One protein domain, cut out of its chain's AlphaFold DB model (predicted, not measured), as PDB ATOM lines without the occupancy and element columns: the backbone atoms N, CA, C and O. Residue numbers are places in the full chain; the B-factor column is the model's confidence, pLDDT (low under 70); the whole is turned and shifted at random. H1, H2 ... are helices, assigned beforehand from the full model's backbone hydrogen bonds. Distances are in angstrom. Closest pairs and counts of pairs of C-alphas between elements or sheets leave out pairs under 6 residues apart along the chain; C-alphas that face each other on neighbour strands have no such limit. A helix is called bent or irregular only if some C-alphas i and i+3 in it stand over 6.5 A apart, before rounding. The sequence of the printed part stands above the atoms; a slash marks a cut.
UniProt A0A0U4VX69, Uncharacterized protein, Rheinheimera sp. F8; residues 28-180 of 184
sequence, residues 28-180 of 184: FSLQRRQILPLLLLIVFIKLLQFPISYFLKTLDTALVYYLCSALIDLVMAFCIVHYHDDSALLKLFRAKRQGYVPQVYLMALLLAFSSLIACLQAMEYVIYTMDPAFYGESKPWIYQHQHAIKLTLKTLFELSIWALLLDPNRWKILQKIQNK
ATOM      1  N   PHE A  28       7.457  23.676  57.600       86.62
ATOM      2  CA  PHE A  28       6.949  25.024  57.887       86.62
ATOM      3  C   PHE A  28       5.570  25.292  57.259       86.62
ATOM      4  O   PHE A  28       4.805  26.114  57.765       86.62
ATOM      5  N   SER A  29       5.208  24.570  56.196       83.06
ATOM      6  CA  SER A  29       3.916  24.692  55.510       83.06
ATOM      7  C   SER A  29       2.826  23.764  56.054       83.06
ATOM      8  O   SER A  29       1.720  23.772  55.517       83.06
ATOM      9  N   LEU A  30       3.054  23.007  57.135       81.19
ATOM     10  CA  LEU A  30       2.031  22.115  57.714       81.19
ATOM     11  C   LEU A  30       0.735  22.854  58.097       81.19
ATOM     12  O   LEU A  30      -0.365  22.317  57.948       81.19
ATOM     13  N   GLN A  31       0.856  24.108  58.546       78.81
ATOM     14  CA  GLN A  31      -0.291  24.979  58.833       78.81
ATOM     15  C   GLN A  31      -0.941  25.535  57.551       78.81
ATOM     16  O   GLN A  31      -2.148  25.770  57.516       78.81
ATOM     17  N   ARG A  32      -0.166  25.692  56.470       76.25
ATOM     18  CA  ARG A  32      -0.602  26.160  55.143       76.25
ATOM     19  C   ARG A  32      -0.712  24.987  54.168       76.25
ATOM     20  O   ARG A  32       0.030  24.886  53.192       76.25
ATOM     21  N   ARG A  33      -1.701  24.119  54.408       80.50
ATOM     22  CA  ARG A  33      -1.932  22.863  53.656       80.50
ATOM     23  C   ARG A  33      -2.042  23.013  52.136       80.50
ATOM     24  O   ARG A  33      -1.922  22.026  51.426       80.50
ATOM     25  N   GLN A  34      -2.263  24.226  51.646       80.44
ATOM     26  CA  GLN A  34      -2.394  24.561  50.229       80.44
ATOM     27  C   GLN A  34      -1.077  24.410  49.451       80.44
ATOM     28  O   GLN A  34      -1.106  24.148  48.257       80.44
ATOM     29  N   ILE A  35       0.071  24.510  50.127       82.62
ATOM     30  CA  ILE A  35       1.400  24.412  49.499       82.62
ATOM     31  C   ILE A  35       1.838  22.940  49.348       82.62
ATOM     32  O   ILE A  35       2.582  22.593  48.434       82.62
ATOM     33  N   LEU A  36       1.351  22.049  50.219       85.31
ATOM     34  CA  LEU A  36       1.754  20.636  50.264       85.31
ATOM     35  C   LEU A  36       1.487  19.850  48.961       85.31
ATOM     36  O   LEU A  36       2.395  19.135  48.537       85.31
ATOM     37  N   PRO A  37       0.321  19.986  48.291       85.06
ATOM     38  CA  PRO A  37       0.065  19.368  46.987       85.06
ATOM     39  C   PRO A  37       1.141  19.684  45.943       85.06
ATOM     40  O   PRO A  37       1.647  18.788  45.269       85.06
ATOM     41  N   LEU A  38       1.527  20.960  45.853       86.50
ATOM     42  CA  LEU A  38       2.528  21.442  44.907       86.50
ATOM     43  C   LEU A  38       3.912  20.857  45.219       86.50
ATOM     44  O   LEU A  38       4.599  20.380  44.318       86.50
ATOM     45  N   LEU A  39       4.307  20.851  46.496       87.56
ATOM     46  CA  LEU A  39       5.571  20.245  46.926       87.56
ATOM     47  C   LEU A  39       5.602  18.744  46.631       87.56
ATOM     48  O   LEU A  39       6.627  18.248  46.168       87.56
ATOM     49  N   LEU A  40       4.493  18.027  46.841       88.75
ATOM     50  CA  LEU A  40       4.405  16.604  46.512       88.75
ATOM     51  C   LEU A  40       4.616  16.368  45.015       88.75
ATOM     52  O   LEU A  40       5.376  15.476  44.647       88.75
ATOM     53  N   LEU A  41       3.999  17.183  44.159       86.88
ATOM     54  CA  LEU A  41       4.163  17.085  42.709       86.88
ATOM     55  C   LEU A  41       5.623  17.315  42.296       86.88
ATOM     56  O   LEU A  41       6.182  16.537  41.523       86.88
ATOM     57  N   ILE A  42       6.274  18.329  42.869       87.19
ATOM     58  CA  ILE A  42       7.694  18.619  42.634       87.19
ATOM     59  C   ILE A  42       8.579  17.442  43.056       87.19
ATOM     60  O   ILE A  42       9.473  17.047  42.308       87.19
ATOM     61  N   VAL A  43       8.335  16.870  44.239       89.25
ATOM     62  CA  VAL A  43       9.089  15.714  44.747       89.25
ATOM     63  C   VAL A  43       8.881  14.501  43.854       89.25
ATOM     64  O   VAL A  43       9.856  13.850  43.494       89.25
ATOM     65  N   PHE A  44       7.642  14.215  43.460       87.94
ATOM     66  CA  PHE A  44       7.319  13.075  42.609       87.94
ATOM     67  C   PHE A  44       8.068  13.135  41.273       87.94
ATOM     68  O   PHE A  44       8.698  12.159  40.868       87.94
ATOM     69  N   ILE A  45       8.086  14.301  40.625       84.69
ATOM     70  CA  ILE A  45       8.777  14.471  39.342       84.69
ATOM     71  C   ILE A  45      10.302  14.443  39.520       84.69
ATOM     72  O   ILE A  45      10.997  13.798  38.735       84.69
ATOM     73  N   LYS A  46      10.839  15.036  40.597       83.88
ATOM     74  CA  LYS A  46      12.268  14.903  40.944       83.88
ATOM     75  C   LYS A  46      12.676  13.451  41.205       83.88
ATOM     76  O   LYS A  46      13.777  13.054  40.836       83.88
ATOM     77  N   LEU A  47      11.803  12.646  41.812       85.81
ATOM     78  CA  LEU A  47      12.039  11.214  41.996       85.81
ATOM     79  C   LEU A  47      11.993  10.460  40.664       85.81
ATOM     80  O   LEU A  47      12.816   9.573  40.460       85.81
ATOM     81  N   LEU A  48      11.115  10.842  39.732       81.06
ATOM     82  CA  LEU A  48      11.055  10.260  38.385       81.06
ATOM     83  C   LEU A  48      12.336  10.519  37.570       81.06
ATOM     84  O   LEU A  48      12.727   9.696  36.742       81.06
ATOM     85  N   GLN A  49      13.045  11.616  37.842       77.12
ATOM     86  CA  GLN A  49      14.344  11.896  37.227       77.12
ATOM     87  C   GLN A  49      15.415  10.857  37.609       77.12
ATOM     88  O   GLN A  49      16.361  10.640  36.848       77.12
ATOM     89  N   PHE A  50      15.276  10.174  38.754       76.31
ATOM     90  CA  PHE A  50      16.241   9.179  39.230       76.31
ATOM     91  C   PHE A  50      16.356   7.949  38.312       76.31
ATOM     92  O   PHE A  50      17.454   7.736  37.783       76.31
ATOM     93  N   PRO A  51      15.283   7.172  38.046       76.81
ATOM     94  CA  PRO A  51      15.357   6.024  37.145       76.81
ATOM     95  C   PRO A  51      15.762   6.435  35.729       76.81
ATOM     96  O   PRO A  51      16.533   5.720  35.095       76.81
ATOM     97  N   ILE A  52      15.334   7.615  35.261       74.44
ATOM     98  CA  ILE A  52      15.735   8.137  33.949       74.44
ATOM     99  C   ILE A  52      17.245   8.387  33.915       74.44
ATOM    100  O   ILE A  52      17.923   7.930  33.002       74.44
ATOM    101  N   SER A  53      17.812   9.036  34.937       70.50
ATOM    102  CA  SER A  53      19.260   9.262  35.008       70.50
ATOM    103  C   SER A  53      20.066   7.964  35.118       70.50
ATOM    104  O   SER A  53      21.159   7.878  34.564       70.50
ATOM    105  N   TYR A  54      19.531   6.948  35.800       74.00
ATOM    106  CA  TYR A  54      20.159   5.632  35.907       74.00
ATOM    107  C   TYR A  54      20.146   4.892  34.565       74.00
ATOM    108  O   TYR A  54      21.174   4.370  34.147       74.00
ATOM    109  N   PHE A  55      19.018   4.918  33.853       74.81
ATOM    110  CA  PHE A  55      18.880   4.322  32.525       74.81
ATOM    111  C   PHE A  55      19.712   5.058  31.462       74.81
ATOM    112  O   PHE A  55      20.287   4.450  30.569       74.81
ATOM    113  N   LEU A  56      19.844   6.380  31.571       70.88
ATOM    114  CA  LEU A  56      20.665   7.162  30.647       70.88
ATOM    115  C   LEU A  56      22.164   6.931  30.845       70.88
ATOM    116  O   LEU A  56      22.907   7.064  29.886       70.88
ATOM    117  N   LYS A  57      22.626   6.530  32.040       67.44
ATOM    118  CA  LYS A  57      24.035   6.136  32.233       67.44
ATOM    119  C   LYS A  57      24.437   4.936  31.376       67.44
ATOM    120  O   LYS A  57      25.618   4.797  31.084       67.44
ATOM    121  N   THR A  58      23.493   4.076  30.993       67.06
ATOM    122  CA  THR A  58      23.778   2.931  30.115       67.06
ATOM    123  C   THR A  58      23.700   3.284  28.629       67.06
ATOM    124  O   THR A  58      24.040   2.455  27.793       67.06
ATOM    125  N   LEU A  59      23.258   4.501  28.285       64.44
ATOM    126  CA  LEU A  59      23.194   5.008  26.918       64.44
ATOM    127  C   LEU A  59      24.284   6.069  26.729       64.44
ATOM    128  O   LEU A  59      24.187   7.175  27.247       64.44
ATOM    129  N   ASP A  60      25.310   5.759  25.940       58.62
ATOM    130  CA  ASP A  60      26.509   6.597  25.749       58.62
ATOM    131  C   ASP A  60      26.277   7.877  24.902       58.62
ATOM    132  O   ASP A  60      27.179   8.412  24.257       58.62
ATOM    133  N   THR A  61      25.047   8.396  24.866       71.88
ATOM    134  CA  THR A  61      24.654   9.534  24.024       71.88
ATOM    135  C   THR A  61      24.268  10.751  24.863       71.88
ATOM    136  O   THR A  61      23.143  10.887  25.342       71.88
ATOM    137  N   ALA A  62      25.198  11.707  24.973       74.00
ATOM    138  CA  ALA A  62      24.970  12.998  25.636       74.00
ATOM    139  C   ALA A  62      23.754  13.759  25.065       74.00
ATOM    140  O   ALA A  62      23.042  14.436  25.802       74.00
ATOM    141  N   LEU A  63      23.470  13.584  23.769       80.69
ATOM    142  CA  LEU A  63      22.282  14.122  23.105       80.69
ATOM    143  C   LEU A  63      20.977  13.669  23.778       80.69
ATOM    144  O   LEU A  63      20.116  14.493  24.086       80.69
ATOM    145  N   VAL A  64      20.844  12.362  24.021       80.88
ATOM    146  CA  VAL A  64      19.644  11.777  24.634       80.88
ATOM    147  C   VAL A  64      19.495  12.296  26.058       80.88
ATOM    148  O   VAL A  64      18.395  12.650  26.470       80.88
ATOM    149  N   TYR A  65      20.606  12.444  26.782       81.62
ATOM    150  CA  TYR A  65      20.592  13.038  28.114       81.62
ATOM    151  C   TYR A  65      20.027  14.469  28.125       81.62
ATOM    152  O   TYR A  65      19.147  14.763  28.936       81.62
ATOM    153  N   TYR A  66      20.474  15.349  27.221       82.06
ATOM    154  CA  TYR A  66      19.963  16.725  27.150       82.06
ATOM    155  C   TYR A  66      18.484  16.786  26.772       82.06
ATOM    156  O   TYR A  66      17.719  17.501  27.419       82.06
ATOM    157  N   LEU A  67      18.065  15.999  25.779       85.12
ATOM    158  CA  LEU A  67      16.672  15.955  25.334       85.12
ATOM    159  C   LEU A  67      15.742  15.397  26.415       85.12
ATOM    160  O   LEU A  67      14.690  15.977  26.682       85.12
ATOM    161  N   CYS A  68      16.134  14.313  27.090       85.00
ATOM    162  CA  CYS A  68      15.366  13.774  28.209       85.00
ATOM    163  C   CYS A  68      15.288  14.768  29.372       85.00
ATOM    164  O   CYS A  68      14.220  14.916  29.961       85.00
ATOM    165  N   SER A  69      16.376  15.481  29.684       83.62
ATOM    166  CA  SER A  69      16.353  16.533  30.707       83.62
ATOM    167  C   SER A  69      15.375  17.653  30.338       83.62
ATOM    168  O   SER A  69      14.563  18.041  31.173       83.62
ATOM    169  N   ALA A  70      15.402  18.123  29.087       87.44
ATOM    170  CA  ALA A  70      14.481  19.149  28.599       87.44
ATOM    171  C   ALA A  70      13.015  18.698  28.697       87.44
ATOM    172  O   ALA A  70      12.146  19.466  29.111       87.44
ATOM    173  N   LEU A  71      12.744  17.437  28.348       89.75
ATOM    174  CA  LEU A  71      11.408  16.857  28.422       89.75
ATOM    175  C   LEU A  71      10.911  16.756  29.870       89.75
ATOM    176  O   LEU A  71       9.761  17.091  30.135       89.75
ATOM    177  N   ILE A  72      11.766  16.336  30.808       88.62
ATOM    178  CA  ILE A  72      11.417  16.276  32.235       88.62
ATOM    179  C   ILE A  72      11.069  17.670  32.758       88.62
ATOM    180  O   ILE A  72      10.045  17.817  33.420       88.62
ATOM    181  N   ASP A  73      11.868  18.689  32.431       88.12
ATOM    182  CA  ASP A  73      11.609  20.066  32.862       88.12
ATOM    183  C   ASP A  73      10.276  20.588  32.300       88.12
ATOM    184  O   ASP A  73       9.491  21.203  33.025       88.12
ATOM    185  N   LEU A  74       9.958  20.281  31.037       90.75
ATOM    186  CA  LEU A  74       8.670  20.626  30.423       90.75
ATOM    187  C   LEU A  74       7.492  19.892  31.067       90.75
ATOM    188  O   LEU A  74       6.471  20.516  31.347       90.75
ATOM    189  N   VAL A  75       7.627  18.589  31.327       90.38
ATOM    190  CA  VAL A  75       6.608  17.803  32.037       90.38
ATOM    191  C   VAL A  75       6.401  18.371  33.436       90.38
ATOM    192  O   VAL A  75       5.266  18.553  33.866       90.38
ATOM    193  N   MET A  76       7.481  18.733  34.128       89.50
ATOM    194  CA  MET A  76       7.418  19.366  35.438       89.50
ATOM    195  C   MET A  76       6.683  20.705  35.388       89.50
ATOM    196  O   MET A  76       5.774  20.926  36.187       89.50
ATOM    197  N   ALA A  77       7.022  21.567  34.429       90.31
ATOM    198  CA  ALA A  77       6.357  22.849  34.231       90.31
ATOM    199  C   ALA A  77       4.863  22.660  33.937       90.31
ATOM    200  O   ALA A  77       4.019  23.294  34.570       90.31
ATOM    201  N   PHE A  78       4.534  21.743  33.025       89.94
ATOM    202  CA  PHE A  78       3.161  21.411  32.663       89.94
ATOM    203  C   PHE A  78       2.368  20.928  33.876       89.94
ATOM    204  O   PHE A  78       1.280  21.447  34.142       89.94
ATOM    205  N   CYS A  79       2.922  19.980  34.633       89.00
ATOM    206  CA  CYS A  79       2.263  19.411  35.795       89.00
ATOM    207  C   CYS A  79       2.055  20.454  36.899       89.00
ATOM    208  O   CYS A  79       0.978  20.506  37.485       89.00
ATOM    209  N   ILE A  80       3.047  21.312  37.153       88.62
ATOM    210  CA  ILE A  80       2.935  22.417  38.114       88.62
ATOM    211  C   ILE A  80       1.800  23.365  37.706       88.62
ATOM    212  O   ILE A  80       0.935  23.670  38.520       88.62
ATOM    213  N   VAL A  81       1.747  23.795  36.444       87.81
ATOM    214  CA  VAL A  81       0.713  24.734  35.984       87.81
ATOM    215  C   VAL A  81      -0.679  24.103  36.013       87.81
ATOM    216  O   VAL A  81      -1.612  24.738  36.498       87.81
ATOM    217  N   HIS A  82      -0.832  22.861  35.550       86.31
ATOM    218  CA  HIS A  82      -2.150  22.232  35.408       86.31
ATOM    219  C   HIS A  82      -2.701  21.646  36.709       86.31
ATOM    220  O   HIS A  82      -3.907  21.712  36.929       86.31
ATOM    221  N   TYR A  83      -1.850  21.085  37.572       86.00
ATOM    222  CA  TYR A  83      -2.312  20.328  38.740       86.00
ATOM    223  C   TYR A  83      -2.155  21.059  40.081       86.00
ATOM    224  O   TYR A  83      -2.569  20.513  41.102       86.00
ATOM    225  N   HIS A  84      -1.608  22.285  40.124       83.69
ATOM    226  CA  HIS A  84      -1.467  23.006  41.401       83.69
ATOM    227  C   HIS A  84      -2.807  23.325  42.091       83.69
ATOM    228  O   HIS A  84      -2.857  23.309  43.318       83.69
ATOM    229  N   ASP A  85      -3.880  23.581  41.329       82.00
ATOM    230  CA  ASP A  85      -5.243  23.818  41.847       82.00
ATOM    231  C   ASP A  85      -6.204  22.647  41.537       82.00
ATOM    232  O   ASP A  85      -7.435  22.785  41.523       82.00
ATOM    233  N   ASP A  86      -5.646  21.456  41.280       86.25
ATOM    234  CA  ASP A  86      -6.450  20.266  41.019       86.25
ATOM    235  C   ASP A  86      -7.264  19.862  42.257       86.25
ATOM    236  O   ASP A  86      -6.756  19.704  43.372       86.25
ATOM    237  N   SER A  87      -8.567  19.666  42.057       84.56
ATOM    238  CA  SER A  87      -9.494  19.414  43.161       84.56
ATOM    239  C   SER A  87      -9.288  18.056  43.838       84.56
ATOM    240  O   SER A  87      -9.559  17.936  45.035       84.56
ATOM    241  N   ALA A  88      -8.817  17.033  43.116       85.94
ATOM    242  CA  ALA A  88      -8.545  15.720  43.691       85.94
ATOM    243  C   ALA A  88      -7.270  15.768  44.541       85.94
ATOM    244  O   ALA A  88      -7.269  15.280  45.676       85.94
ATOM    245  N   LEU A  89      -6.230  16.443  44.045       84.25
ATOM    246  CA  LEU A  89      -4.982  16.641  44.779       84.25
ATOM    247  C   LEU A  89      -5.205  17.486  46.045       84.25
ATOM    248  O   LEU A  89      -4.755  17.118  47.128       84.25
ATOM    249  N   LEU A  90      -5.984  18.567  45.960       86.06
ATOM    250  CA  LEU A  90      -6.338  19.393  47.120       86.06
ATOM    251  C   LEU A  90      -7.160  18.627  48.169       86.06
ATOM    252  O   LEU A  90      -6.938  18.803  49.372       86.06
ATOM    253  N   LYS A  91      -8.081  17.749  47.741       86.69
ATOM    254  CA  LYS A  91      -8.868  16.890  48.645       86.69
ATOM    255  C   LYS A  91      -7.982  15.938  49.445       86.69
ATOM    256  O   LYS A  91      -8.218  15.791  50.645       86.69
ATOM    257  N   LEU A  92      -6.949  15.359  48.825       87.19
ATOM    258  CA  LEU A  92      -5.989  14.475  49.499       87.19
ATOM    259  C   LEU A  92      -5.338  15.165  50.711       87.19
ATOM    260  O   LEU A  92      -5.191  14.564  51.773       87.19
ATOM    261  N   PHE A  93      -5.033  16.458  50.579       84.69
ATOM    262  CA  PHE A  93      -4.407  17.269  51.627       84.69
ATOM    263  C   PHE A  93      -5.396  18.070  52.488       84.69
ATOM    264  O   PHE A  93      -4.975  18.830  53.364       84.69
ATOM    265  N   ARG A  94      -6.712  17.915  52.275       83.38
ATOM    266  CA  ARG A  94      -7.767  18.732  52.911       83.38
ATOM    267  C   ARG A  94      -7.487  20.239  52.787       83.38
ATOM    268  O   ARG A  94      -7.682  20.999  53.739       83.38
ATOM    269  N   ALA A  95      -6.973  20.653  51.634       81.50
ATOM    270  CA  ALA A  95      -6.640  22.035  51.327       81.50
ATOM    271  C   ALA A  95      -7.818  22.735  50.636       81.50
ATOM    272  O   ALA A  95      -8.558  22.132  49.861       81.50
ATOM    273  N   LYS A  96      -8.001  24.028  50.921       80.31
ATOM    274  CA  LYS A  96      -8.938  24.877  50.173       80.31
ATOM    275  C   LYS A  96      -8.268  25.320  48.875       80.31
ATOM    276  O   LYS A  96      -7.071  25.605  48.919       80.31
ATOM    277  N   ARG A  97      -9.032  25.453  47.784       74.00
ATOM    278  CA  ARG A  97      -8.537  26.074  46.545       74.00
ATOM    279  C   ARG A  97      -7.859  27.401  46.856       74.00
ATOM    280  O   ARG A  97      -8.399  28.204  47.625       74.00
ATOM    281  N   GLN A  98      -6.672  27.593  46.300       68.44
ATOM    282  CA  GLN A  98      -6.050  28.908  46.265       68.44
ATOM    283  C   GLN A  98      -6.429  29.559  44.944       68.44
ATOM    284  O   GLN A  98      -6.563  28.892  43.926       68.44
ATOM    285  N   GLY A  99      -6.617  30.876  44.969       67.56
ATOM    286  CA  GLY A  99      -6.603  31.635  43.727       67.56
ATOM    287  C   GLY A  99      -5.217  31.581  43.078       67.56
ATOM    288  O   GLY A  99      -4.327  30.853  43.508       67.56
ATOM    289  N   TYR A 100      -5.019  32.411  42.064       68.12
ATOM    290  CA  TYR A 100      -3.760  32.521  41.335       68.12
ATOM    291  C   TYR A 100      -2.529  32.656  42.259       68.12
ATOM    292  O   TYR A 100      -2.450  33.591  43.060       68.12
ATOM    293  N   VAL A 101      -1.555  31.745  42.124       75.88
ATOM    294  CA  VAL A 101      -0.286  31.764  42.874       75.88
ATOM    295  C   VAL A 101       0.860  32.126  41.918       75.88
ATOM    296  O   VAL A 101       1.348  31.252  41.203       75.88
ATOM    297  N   PRO A 102       1.333  33.385  41.876       77.25
ATOM    298  CA  PRO A 102       2.334  33.830  40.897       77.25
ATOM    299  C   PRO A 102       3.651  33.040  40.951       77.25
ATOM    300  O   PRO A 102       4.309  32.855  39.929       77.25
ATOM    301  N   GLN A 103       4.021  32.523  42.125       83.50
ATOM    302  CA  GLN A 103       5.213  31.699  42.320       83.50
ATOM    303  C   GLN A 103       5.174  30.414  41.477       83.50
ATOM    304  O   GLN A 103       6.200  30.019  40.932       83.50
ATOM    305  N   VAL A 104       3.999  29.799  41.303       84.81
ATOM    306  CA  VAL A 104       3.808  28.593  40.474       84.81
ATOM    307  C   VAL A 104       4.180  28.878  39.018       84.81
ATOM    308  O   VAL A 104       4.880  28.091  38.380       84.81
ATOM    309  N   TYR A 105       3.778  30.040  38.501       84.56
ATOM    310  CA  TYR A 105       4.079  30.455  37.131       84.56
ATOM    311  C   TYR A 105       5.545  30.842  36.953       84.56
ATOM    312  O   TYR A 105       6.129  30.530  35.918       84.56
ATOM    313  N   LEU A 106       6.165  31.455  37.966       88.00
ATOM    314  CA  LEU A 106       7.604  31.721  37.956       88.00
ATOM    315  C   LEU A 106       8.407  30.415  37.900       88.00
ATOM    316  O   LEU A 106       9.340  30.299  37.109       88.00
ATOM    317  N   MET A 107       8.011  29.410  38.684       89.12
ATOM    318  CA  MET A 107       8.623  28.081  38.657       89.12
ATOM    319  C   MET A 107       8.485  27.419  37.285       89.12
ATOM    320  O   MET A 107       9.468  26.909  36.751       89.12
ATOM    321  N   ALA A 108       7.290  27.459  36.692       89.00
ATOM    322  CA  ALA A 108       7.048  26.914  35.360       89.00
ATOM    323  C   ALA A 108       7.861  27.639  34.275       89.00
ATOM    324  O   ALA A 108       8.418  26.994  33.389       89.00
ATOM    325  N   LEU A 109       7.984  28.965  34.370       90.19
ATOM    326  CA  LEU A 109       8.795  29.769  33.459       90.19
ATOM    327  C   LEU A 109      10.281  29.406  33.556       90.19
ATOM    328  O   LEU A 109      10.932  29.222  32.532       90.19
ATOM    329  N   LEU A 110      10.817  29.263  34.772       91.94
ATOM    330  CA  LEU A 110      12.208  28.849  34.987       91.94
ATOM    331  C   LEU A 110      12.487  27.458  34.406       91.94
ATOM    332  O   LEU A 110      13.523  27.256  33.776       91.94
ATOM    333  N   LEU A 111      11.551  26.519  34.561       91.06
ATOM    334  CA  LEU A 111      11.642  25.185  33.964       91.06
ATOM    335  C   LEU A 111      11.569  25.229  32.428       91.06
ATOM    336  O   LEU A 111      12.327  24.531  31.762       91.06
ATOM    337  N   ALA A 112      10.729  26.091  31.852       90.44
ATOM    338  CA  ALA A 112      10.678  26.299  30.405       90.44
ATOM    339  C   ALA A 112      11.973  26.930  29.852       90.44
ATOM    340  O   ALA A 112      12.442  26.558  28.780       90.44
ATOM    341  N   PHE A 113      12.598  27.853  30.589       91.81
ATOM    342  CA  PHE A 113      13.924  28.365  30.228       91.81
ATOM    343  C   PHE A 113      15.007  27.289  30.341       91.81
ATOM    344  O   PHE A 113      15.877  27.205  29.476       91.81
ATOM    345  N   SER A 114      14.944  26.448  31.376       90.44
ATOM    346  CA  SER A 114      15.849  25.306  31.542       90.44
ATOM    347  C   SER A 114      15.761  24.340  30.360       90.44
ATOM    348  O   SER A 114      16.787  23.981  29.776       90.44
ATOM    349  N   SER A 115      14.542  23.995  29.932       91.81
ATOM    350  CA  SER A 115      14.338  23.110  28.786       91.81
ATOM    351  C   SER A 115      14.824  23.727  27.475       91.81
ATOM    352  O   SER A 115      15.475  23.040  26.688       91.81
ATOM    353  N   LEU A 116      14.607  25.030  27.261       92.38
ATOM    354  CA  LEU A 116      15.139  25.747  26.100       92.38
ATOM    355  C   LEU A 116      16.670  25.678  26.052       92.38
ATOM    356  O   LEU A 116      17.239  25.363  25.008       92.38
ATOM    357  N   ILE A 117      17.344  25.926  27.178       90.00
ATOM    358  CA  ILE A 117      18.808  25.847  27.261       90.00
ATOM    359  C   ILE A 117      19.293  24.424  26.984       90.00
ATOM    360  O   ILE A 117      20.266  24.251  26.253       90.00
ATOM    361  N   ALA A 118      18.623  23.404  27.518       87.38
ATOM    362  CA  ALA A 118      18.968  22.011  27.246       87.38
ATOM    363  C   ALA A 118      18.796  21.650  25.755       87.38
ATOM    364  O   ALA A 118      19.643  20.959  25.190       87.38
ATOM    365  N   CYS A 119      17.766  22.175  25.085       90.06
ATOM    366  CA  CYS A 119      17.607  22.039  23.635       90.06
ATOM    367  C   CYS A 119      18.731  22.741  22.859       90.06
ATOM    368  O   CYS A 119      19.275  22.164  21.921       90.06
ATOM    369  N   LEU A 120      19.124  23.953  23.261       90.50
ATOM    370  CA  LEU A 120      20.252  24.656  22.643       90.50
ATOM    371  C   LEU A 120      21.582  23.913  22.869       90.50
ATOM    372  O   LEU A 120      22.383  23.817  21.944       90.50
ATOM    373  N   GLN A 121      21.794  23.310  24.046       88.19
ATOM    374  CA  GLN A 121      22.942  22.429  24.317       88.19
ATOM    375  C   GLN A 121      22.948  21.200  23.405       88.19
ATOM    376  O   GLN A 121      23.998  20.813  22.897       88.19
ATOM    377  N   ALA A 122      21.782  20.593  23.174       87.12
ATOM    378  CA  ALA A 122      21.643  19.488  22.234       87.12
ATOM    379  C   ALA A 122      21.994  19.923  20.800       87.12
ATOM    380  O   ALA A 122      22.718  19.206  20.114       87.12
ATOM    381  N   MET A 123      21.547  21.108  20.365       88.19
ATOM    382  CA  MET A 123      21.911  21.666  19.057       88.19
ATOM    383  C   MET A 123      23.416  21.932  18.945       88.19
ATOM    384  O   MET A 123      24.028  21.480  17.981       88.19
ATOM    385  N   GLU A 124      24.030  22.598  19.932       87.81
ATOM    386  CA  GLU A 124      25.483  22.826  19.952       87.81
ATOM    387  C   GLU A 124      26.257  21.508  19.884       87.81
ATOM    388  O   GLU A 124      27.228  21.407  19.136       87.81
ATOM    389  N   TYR A 125      25.806  20.485  20.620       84.81
ATOM    390  CA  TYR A 125      26.408  19.155  20.587       84.81
ATOM    391  C   TYR A 125      26.341  18.539  19.184       84.81
ATOM    392  O   TYR A 125      27.360  18.065  18.690       84.81
ATOM    393  N   VAL A 126      25.179  18.586  18.518       87.06
ATOM    394  CA  VAL A 126      25.032  18.070  17.146       87.06
ATOM    395  C   VAL A 126      25.959  18.807  16.188       87.06
ATOM    396  O   VAL A 126      26.709  18.147  15.473       87.06
ATOM    397  N   ILE A 127      25.959  20.145  16.206       86.19
ATOM    398  CA  ILE A 127      26.815  20.964  15.333       86.19
ATOM    399  C   ILE A 127      28.283  20.607  15.564       86.19
ATOM    400  O   ILE A 127      28.990  20.302  14.614       86.19
ATOM    401  N   TYR A 128      28.725  20.545  16.822       83.56
ATOM    402  CA  TYR A 128      30.105  20.206  17.161       83.56
ATOM    403  C   TYR A 128      30.503  18.796  16.698       83.56
ATOM    404  O   TYR A 128      31.645  18.571  16.308       83.56
ATOM    405  N   THR A 129      29.573  17.835  16.728       82.69
ATOM    406  CA  THR A 129      29.841  16.466  16.258       82.69
ATOM    407  C   THR A 129      29.787  16.301  14.739       82.69
ATOM    408  O   THR A 129      30.494  15.447  14.214       82.69
ATOM    409  N   MET A 130      28.950  17.075  14.045       85.44
ATOM    410  CA  MET A 130      28.701  16.938  12.604       85.44
ATOM    411  C   MET A 130      29.604  17.843  11.761       85.44
ATOM    412  O   MET A 130      30.023  17.440  10.681       85.44
ATOM    413  N   ASP A 131      29.928  19.037  12.258       83.94
ATOM    414  CA  ASP A 131      30.828  19.992  11.613       83.94
ATOM    415  C   ASP A 131      31.763  20.649  12.648       83.94
ATOM    416  O   ASP A 131      31.518  21.761  13.126       83.94
ATOM    417  N   PRO A 132      32.868  19.971  13.015       77.69
ATOM    418  CA  PRO A 132      33.851  20.521  13.945       77.69
ATOM    419  C   PRO A 132      34.516  21.811  13.437       77.69
ATOM    420  O   PRO A 132      34.989  22.610  14.245       77.69
ATOM    421  N   ALA A 133      34.552  22.036  12.116       84.00
ATOM    422  CA  ALA A 133      35.181  23.215  11.524       84.00
ATOM    423  C   ALA A 133      34.395  24.501  11.822       84.00
ATOM    424  O   ALA A 133      35.001  25.569  11.897       84.00
ATOM    425  N   PHE A 134      33.084  24.395  12.079       83.75
ATOM    426  CA  PHE A 134      32.225  25.520  12.458       83.75
ATOM    427  C   PHE A 134      32.741  26.283  13.689       83.75
ATOM    428  O   PHE A 134      32.679  27.510  13.734       83.75
ATOM    429  N   TYR A 135      33.275  25.567  14.683       81.00
ATOM    430  CA  TYR A 135      33.800  26.169  15.913       81.00
ATOM    431  C   TYR A 135      35.316  26.431  15.866       81.00
ATOM    432  O   TYR A 135      35.844  27.142  16.728       81.00
ATOM    433  N   GLY A 136      36.032  25.906  14.867       80.88
ATOM    434  CA  GLY A 136      37.487  26.036  14.758       80.88
ATOM    435  C   GLY A 136      38.209  25.514  16.008       80.88
ATOM    436  O   GLY A 136      37.988  24.383  16.434       80.88
ATOM    437  N   GLU A 137      39.061  26.344  16.619       76.50
ATOM    438  CA  GLU A 137      39.737  26.029  17.895       76.50
ATOM    439  C   GLU A 137      38.902  26.388  19.140       76.50
ATOM    440  O   GLU A 137      39.269  26.052  20.271       76.50
ATOM    441  N   SER A 138      37.783  27.093  18.957       75.50
ATOM    442  CA  SER A 138      36.932  27.526  20.062       75.50
ATOM    443  C   SER A 138      35.993  26.404  20.513       75.50
ATOM    444  O   SER A 138      35.572  25.556  19.731       75.50
ATOM    445  N   LYS A 139      35.670  26.366  21.809       77.81
ATOM    446  CA  LYS A 139      34.676  25.426  22.345       77.81
ATOM    447  C   LYS A 139      33.273  26.034  22.222       77.81
ATOM    448  O   LYS A 139      33.157  27.253  22.344       77.81
ATOM    449  N   PRO A 140      32.213  25.218  22.063       81.56
ATOM    450  CA  PRO A 140      30.839  25.719  22.061       81.56
ATOM    451  C   PRO A 140      30.537  26.541  23.324       81.56
ATOM    452  O   PRO A 140      30.989  26.203  24.427       81.56
ATOM    453  N   TRP A 141      29.807  27.647  23.170       84.19
ATOM    454  CA  TRP A 141      29.664  28.650  24.228       84.19
ATOM    455  C   TRP A 141      28.815  28.137  25.389       84.19
ATOM    456  O   TRP A 141      29.189  28.313  26.558       84.19
ATOM    457  N   ILE A 142      27.691  27.473  25.089       83.06
ATOM    458  CA  ILE A 142      26.810  26.935  26.130       83.06
ATOM    459  C   ILE A 142      27.502  25.770  26.831       83.06
ATOM    460  O   ILE A 142      27.364  25.625  28.045       83.06
ATOM    461  N   TYR A 143      28.301  24.982  26.110       78.06
ATOM    462  CA  TYR A 143      29.155  23.968  26.723       78.06
ATOM    463  C   TYR A 143      30.146  24.574  27.732       78.06
ATOM    464  O   TYR A 143      30.247  24.093  28.861       78.06
ATOM    465  N   GLN A 144      30.825  25.668  27.374       84.38
ATOM    466  CA  GLN A 144      31.776  26.342  28.265       84.38
ATOM    467  C   GLN A 144      31.113  26.871  29.549       84.38
ATOM    468  O   GLN A 144      31.708  26.797  30.624       84.38
ATOM    469  N   HIS A 145      29.876  27.366  29.457       86.12
ATOM    470  CA  HIS A 145      29.149  27.972  30.579       86.12
ATOM    471  C   HIS A 145      28.084  27.053  31.198       86.12
ATOM    472  O   HIS A 145      27.342  27.474  32.089       86.12
ATOM    473  N   GLN A 146      28.021  25.786  30.777       82.62
ATOM    474  CA  GLN A 146      26.982  24.825  31.154       82.62
ATOM    475  C   GLN A 146      26.769  24.763  32.666       82.62
ATOM    476  O   GLN A 146      25.631  24.739  33.135       82.62
ATOM    477  N   HIS A 147      27.865  24.691  33.422       79.75
ATOM    478  CA  HIS A 147      27.809  24.547  34.869       79.75
ATOM    479  C   HIS A 147      27.169  25.773  35.528       79.75
ATOM    480  O   HIS A 147      26.213  25.640  36.289       79.75
ATOM    481  N   ALA A 148      27.649  26.970  35.181       84.00
ATOM    482  CA  ALA A 148      27.136  28.220  35.729       84.00
ATOM    483  C   ALA A 148      25.649  28.412  35.400       84.00
ATOM    484  O   ALA A 148      24.867  28.783  36.275       84.00
ATOM    485  N   ILE A 149      25.245  28.098  34.165       85.12
ATOM    486  CA  ILE A 149      23.851  28.212  33.726       85.12
ATOM    487  C   ILE A 149      22.951  27.242  34.506       85.12
ATOM    488  O   ILE A 149      21.939  27.665  35.069       85.12
ATOM    489  N   LYS A 150      23.333  25.958  34.598       83.94
ATOM    490  CA  LYS A 150      22.559  24.939  35.328       83.94
ATOM    491  C   LYS A 150      22.437  25.269  36.814       83.94
ATOM    492  O   LYS A 150      21.343  25.168  37.365       83.94
ATOM    493  N   LEU A 151      23.530  25.695  37.446       83.50
ATOM    494  CA  LEU A 151      23.526  26.085  38.853       83.50
ATOM    495  C   LEU A 151      22.613  27.296  39.084       83.50
ATOM    496  O   LEU A 151      21.759  27.252  39.961       83.50
ATOM    497  N   THR A 152      22.726  28.331  38.247       87.81
ATOM    498  CA  THR A 152      21.905  29.549  38.359       87.81
ATOM    499  C   THR A 152      20.416  29.231  38.242       87.81
ATOM    500  O   THR A 152      19.631  29.645  39.093       87.81
ATOM    501  N   LEU A 153      20.016  28.453  37.230       87.75
ATOM    502  CA  LEU A 153      18.619  28.051  37.048       87.75
ATOM    503  C   LEU A 153      18.100  27.217  38.220       87.75
ATOM    504  O   LEU A 153      16.994  27.456  38.703       87.75
ATOM    505  N   LYS A 154      18.910  26.279  38.718       86.12
ATOM    506  CA  LYS A 154      18.565  25.458  39.881       86.12
ATOM    507  C   LYS A 154      18.381  26.307  41.136       86.12
ATOM    508  O   LYS A 154      17.379  26.148  41.827       86.12
ATOM    509  N   THR A 155      19.298  27.236  41.408       86.69
ATOM    510  CA  THR A 155      19.200  28.145  42.554       86.69
ATOM    511  C   THR A 155      17.976  29.051  42.439       86.69
ATOM    512  O   THR A 155      17.242  29.197  43.412       86.69
ATOM    513  N   LEU A 156      17.691  29.614  41.260       90.00
ATOM    514  CA  LEU A 156      16.482  30.418  41.030       90.00
ATOM    515  C   LEU A 156      15.200  29.601  41.230       90.00
ATOM    516  O   LEU A 156      14.230  30.095  41.815       90.00
ATOM    517  N   PHE A 157      15.195  28.348  40.779       88.50
ATOM    518  CA  PHE A 157      14.072  27.444  40.987       88.50
ATOM    519  C   PHE A 157      13.872  27.145  42.475       88.50
ATOM    520  O   PHE A 157      12.765  27.303  42.981       88.50
ATOM    521  N   GLU A 158      14.930  26.799  43.211       86.69
ATOM    522  CA  GLU A 158      14.863  26.570  44.659       86.69
ATOM    523  C   GLU A 158      14.416  27.820  45.421       86.69
ATOM    524  O   GLU A 158      13.541  27.724  46.279       86.69
ATOM    525  N   LEU A 159      14.928  29.001  45.068       88.44
ATOM    526  CA  LEU A 159      14.467  30.275  45.625       88.44
ATOM    527  C   LEU A 159      12.972  30.500  45.375       88.44
ATOM    528  O   LEU A 159      12.271  30.999  46.252       88.44
ATOM    529  N   SER A 160      12.464  30.084  44.214       87.38
ATOM    530  CA  SER A 160      11.034  30.156  43.898       87.38
ATOM    531  C   SER A 160      10.202  29.204  44.766       87.38
ATOM    532  O   SER A 160       9.106  29.574  45.185       87.38
ATOM    533  N   ILE A 161      10.734  28.024  45.117       86.88
ATOM    534  CA  ILE A 161      10.108  27.124  46.102       86.88
ATOM    535  C   ILE A 161      10.126  27.777  47.491       86.88
ATOM    536  O   ILE A 161       9.100  27.809  48.166       86.88
ATOM    537  N   TRP A 162      11.257  28.346  47.922       86.94
ATOM    538  CA  TRP A 162      11.355  29.063  49.200       86.94
ATOM    539  C   TRP A 162      10.385  30.247  49.280       86.94
ATOM    540  O   TRP A 162       9.793  30.499  50.331       86.94
ATOM    541  N   ALA A 163      10.150  30.927  48.158       85.56
ATOM    542  CA  ALA A 163       9.189  32.016  48.060       85.56
ATOM    543  C   ALA A 163       7.728  31.574  48.279       85.56
ATOM    544  O   ALA A 163       6.883  32.438  48.509       85.56
ATOM    545  N   LEU A 164       7.414  30.271  48.280       82.38
ATOM    546  CA  LEU A 164       6.088  29.757  48.657       82.38
ATOM    547  C   LEU A 164       5.775  29.975  50.147       82.38
ATOM    548  O   LEU A 164       4.609  30.081  50.522       82.38
ATOM    549  N   LEU A 165       6.798  30.072  51.006       80.31
ATOM    550  CA  LEU A 165       6.609  30.425  52.418       80.31
ATOM    551  C   LEU A 165       6.226  31.899  52.594       80.31
ATOM    552  O   LEU A 165       5.574  32.270  53.579       80.31
ATOM    553  N   LEU A 166       6.613  32.748  51.639       77.56
ATOM    554  CA  LEU A 166       6.257  34.158  51.650       77.56
ATOM    555  C   LEU A 166       4.773  34.311  51.324       77.56
ATOM    556  O   LEU A 166       4.217  33.622  50.477       77.56
ATOM    557  N   ASP A 167       4.124  35.230  52.030       65.62
ATOM    558  CA  ASP A 167       2.713  35.524  51.824       65.62
ATOM    559  C   ASP A 167       2.496  36.064  50.390       65.62
ATOM    560  O   ASP A 167       3.026  37.140  50.070       65.62
ATOM    561  N   PRO A 168       1.752  35.351  49.516       58.62
ATOM    562  CA  PRO A 168       1.570  35.748  48.119       58.62
ATOM    563  C   PRO A 168       0.899  37.123  47.992       58.62
ATOM    564  O   PRO A 168       1.122  37.831  47.013       58.62
ATOM    565  N   ASN A 169       0.159  37.560  49.018       55.53
ATOM    566  CA  ASN A 169      -0.581  38.821  49.019       55.53
ATOM    567  C   ASN A 169       0.224  40.056  49.449       55.53
ATOM    568  O   ASN A 169      -0.308  41.166  49.408       55.53
ATOM    569  N   ARG A 170       1.496  39.921  49.852       58.62
ATOM    570  CA  ARG A 170       2.319  41.089  50.236       58.62
ATOM    571  C   ARG A 170       2.976  41.796  49.052       58.62
ATOM    572  O   ARG A 170       3.350  42.966  49.161       58.62
ATOM    573  N   TRP A 171       3.104  41.124  47.914       60.44
ATOM    574  CA  TRP A 171       3.824  41.647  46.757       60.44
ATOM    575  C   TRP A 171       2.877  42.436  45.848       60.44
ATOM    576  O   TRP A 171       2.382  41.932  44.840       60.44
ATOM    577  N   LYS A 172       2.660  43.716  46.183       56.56
ATOM    578  CA  LYS A 172       1.813  44.655  45.412       56.56
ATOM    579  C   LYS A 172       2.155  44.713  43.914       56.56
ATOM    580  O   LYS A 172       1.291  45.023  43.101       56.56
ATOM    581  N   ILE A 173       3.406  44.433  43.543       62.53
ATOM    582  CA  ILE A 173       3.867  44.397  42.145       62.53
ATOM    583  C   ILE A 173       3.272  43.192  41.404       62.53
ATOM    584  O   ILE A 173       2.748  43.356  40.305       62.53
ATOM    585  N   LEU A 174       3.278  42.008  42.024       57.75
ATOM    586  CA  LEU A 174       2.683  40.796  41.451       57.75
ATOM    587  C   LEU A 174       1.158  40.916  41.369       57.75
ATOM    588  O   LEU A 174       0.585  40.577  40.340       57.75
ATOM    589  N   GLN A 175       0.517  41.517  42.377       60.09
ATOM    590  CA  GLN A 175      -0.911  41.859  42.319       60.09
ATOM    591  C   GLN A 175      -1.237  42.866  41.208       60.09
ATOM    592  O   GLN A 175      -2.262  42.738  40.548       60.09
ATOM    593  N   LYS A 176      -0.376  43.865  40.955       63.00
ATOM    594  CA  LYS A 176      -0.566  44.814  39.843       63.00
ATOM    595  C   LYS A 176      -0.475  44.135  38.478       63.00
ATOM    596  O   LYS A 176      -1.254  44.479  37.595       63.00
ATOM    597  N   ILE A 177       0.456  43.200  38.300       61.91
ATOM    598  CA  ILE A 177       0.570  42.411  37.064       61.91
ATOM    599  C   ILE A 177      -0.661  41.502  36.928       61.91
ATOM    600  O   ILE A 177      -1.299  41.489  35.880       61.91
ATOM    601  N   GLN A 178      -1.073  40.839  38.007       60.62
ATOM    602  CA  GLN A 178      -2.271  40.001  38.038       60.62
ATOM    603  C   GLN A 178      -3.543  40.785  37.677       60.62
ATOM    604  O   GLN A 178      -4.269  40.383  36.777       60.62
ATOM    605  N   ASN A 179      -3.783  41.940  38.298       61.53
ATOM    606  CA  ASN A 179      -4.965  42.759  38.013       61.53
ATOM    607  C   ASN A 179      -4.969  43.332  36.591       61.53
ATOM    608  O   ASN A 179      -6.027  43.679  36.083       61.53
ATOM    609  N   LYS A 180      -3.798  43.461  35.955       62.75
ATOM    610  CA  LYS A 180      -3.675  44.026  34.608       62.75
ATOM    611  C   LYS A 180      -3.798  42.978  33.496       62.75
ATOM    612  O   LYS A 180      -4.169  43.345  32.389       62.75
TER     613      LYS A 180
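What this domain is: This is residues 28 to 180 of the 184 residues of an uncharacterized protein of Rheinheimera sp. F8 (UniProt A0A0U4VX69). Picture four long helices, H1, H2, H4 and H5, side by side in a curved row in that order, each running opposite to the one before, with H1 and H5 left apart at the two ends of the row. The short helices H3 and H6 lie at one and the same end of this row and across it, while at the other end residues 129 to 134, of which 129 and 130 belong to H4, stick out. The printed part has 153 residues, with six named helices in the order H1 to H6 and no named strand, and the class is all helix. The whole is loose, with a radius of gyration of the C-alphas of 18.6 A, and it is elongated, spanning 58 by 36 by 24 A.

Where its parts are: Begin at Phe 28 and go on to C-alpha 36 at (1.754, 20.636, 50.264), where H1 starts; it takes in residues 36 to 56 and is 30.4 A long. H1 is neither bent nor irregular, but only just: C-alphas 48 and 51 are 6.2 A apart. Next look at residues 62 to 83, which form H2, 31.1 A long. H3 follows at residues 87 to 92. Find C-alpha 102 at (2.334, 33.830, 40.897); from there H4, the longest helix with 29 residues, runs 42.2 A to C-alpha 130 at (28.701, 16.938, 12.604). H5 holds residues 141 to 162 and is 31.0 A long; it is irregular, with C-alphas 144 and 147 standing 7.9 A apart, and it has a kink of 49 degrees near residue 148. H6 holds residues 172 to 180 and ends at C-alpha 180, at (-3.675, 44.026, 34.608).

How they stand to each other: Start with the helical hairpin of H1 and H2: they touch, with the closest C-alphas, those of Leu 56 and Tyr 65, 6.4 A apart. They run opposite ways at a shallow tilt of 17 degrees. H3 is close to H1 but not clearly touching, with the closest C-alphas, those of Pro 37 and Leu 89, 6.1 A apart, and the two lines are about perpendicular at 90 degrees. Then go from H2 to H4: these touch with 38 pairs of C-alphas within 8 A, the closest being those of Ala 70 and Ser 115 at 4.0 A. They run opposite ways at a shallow tilt of 17 degrees. H4 and H5 form the second helical hairpin; the closest C-alphas, those of Met 107 and Phe 157, are 6.0 A apart, and the helices touch and run opposite ways at a shallow tilt of 15 degrees. The helix packing is mostly aligned, meaning that touching helices stand at shallow tilts. H6 is close to H4 but not clearly touching: the closest C-alphas, those of Pro 102 and Leu 174, are 7.0 A apart, and their lines are about perpendicular at 83 degrees. H1 and H5 are only just apart, at 8.3 A, and H2 and H5 are apart too. In the backbone, every O i to N i+4 pair is within hydrogen-bond range in H2, H3, H4 and H6, against 14 of 17 in H1 and 16 of 18 in H5.

The domain as a whole: The two C-alphas farthest apart are those of Arg 94 and Ala 133, 59.8 A. The printed part has no cut. The links from H1 to H2 and from H2 to H3 are tight, the other three are short, and no link is long. The mean pLDDT of the printed part is 81.3; look for values under 70 at residues 57 to 60, 98 to 100 and 167 to 180, the last of these stretches taking in H6, whose mean is 61.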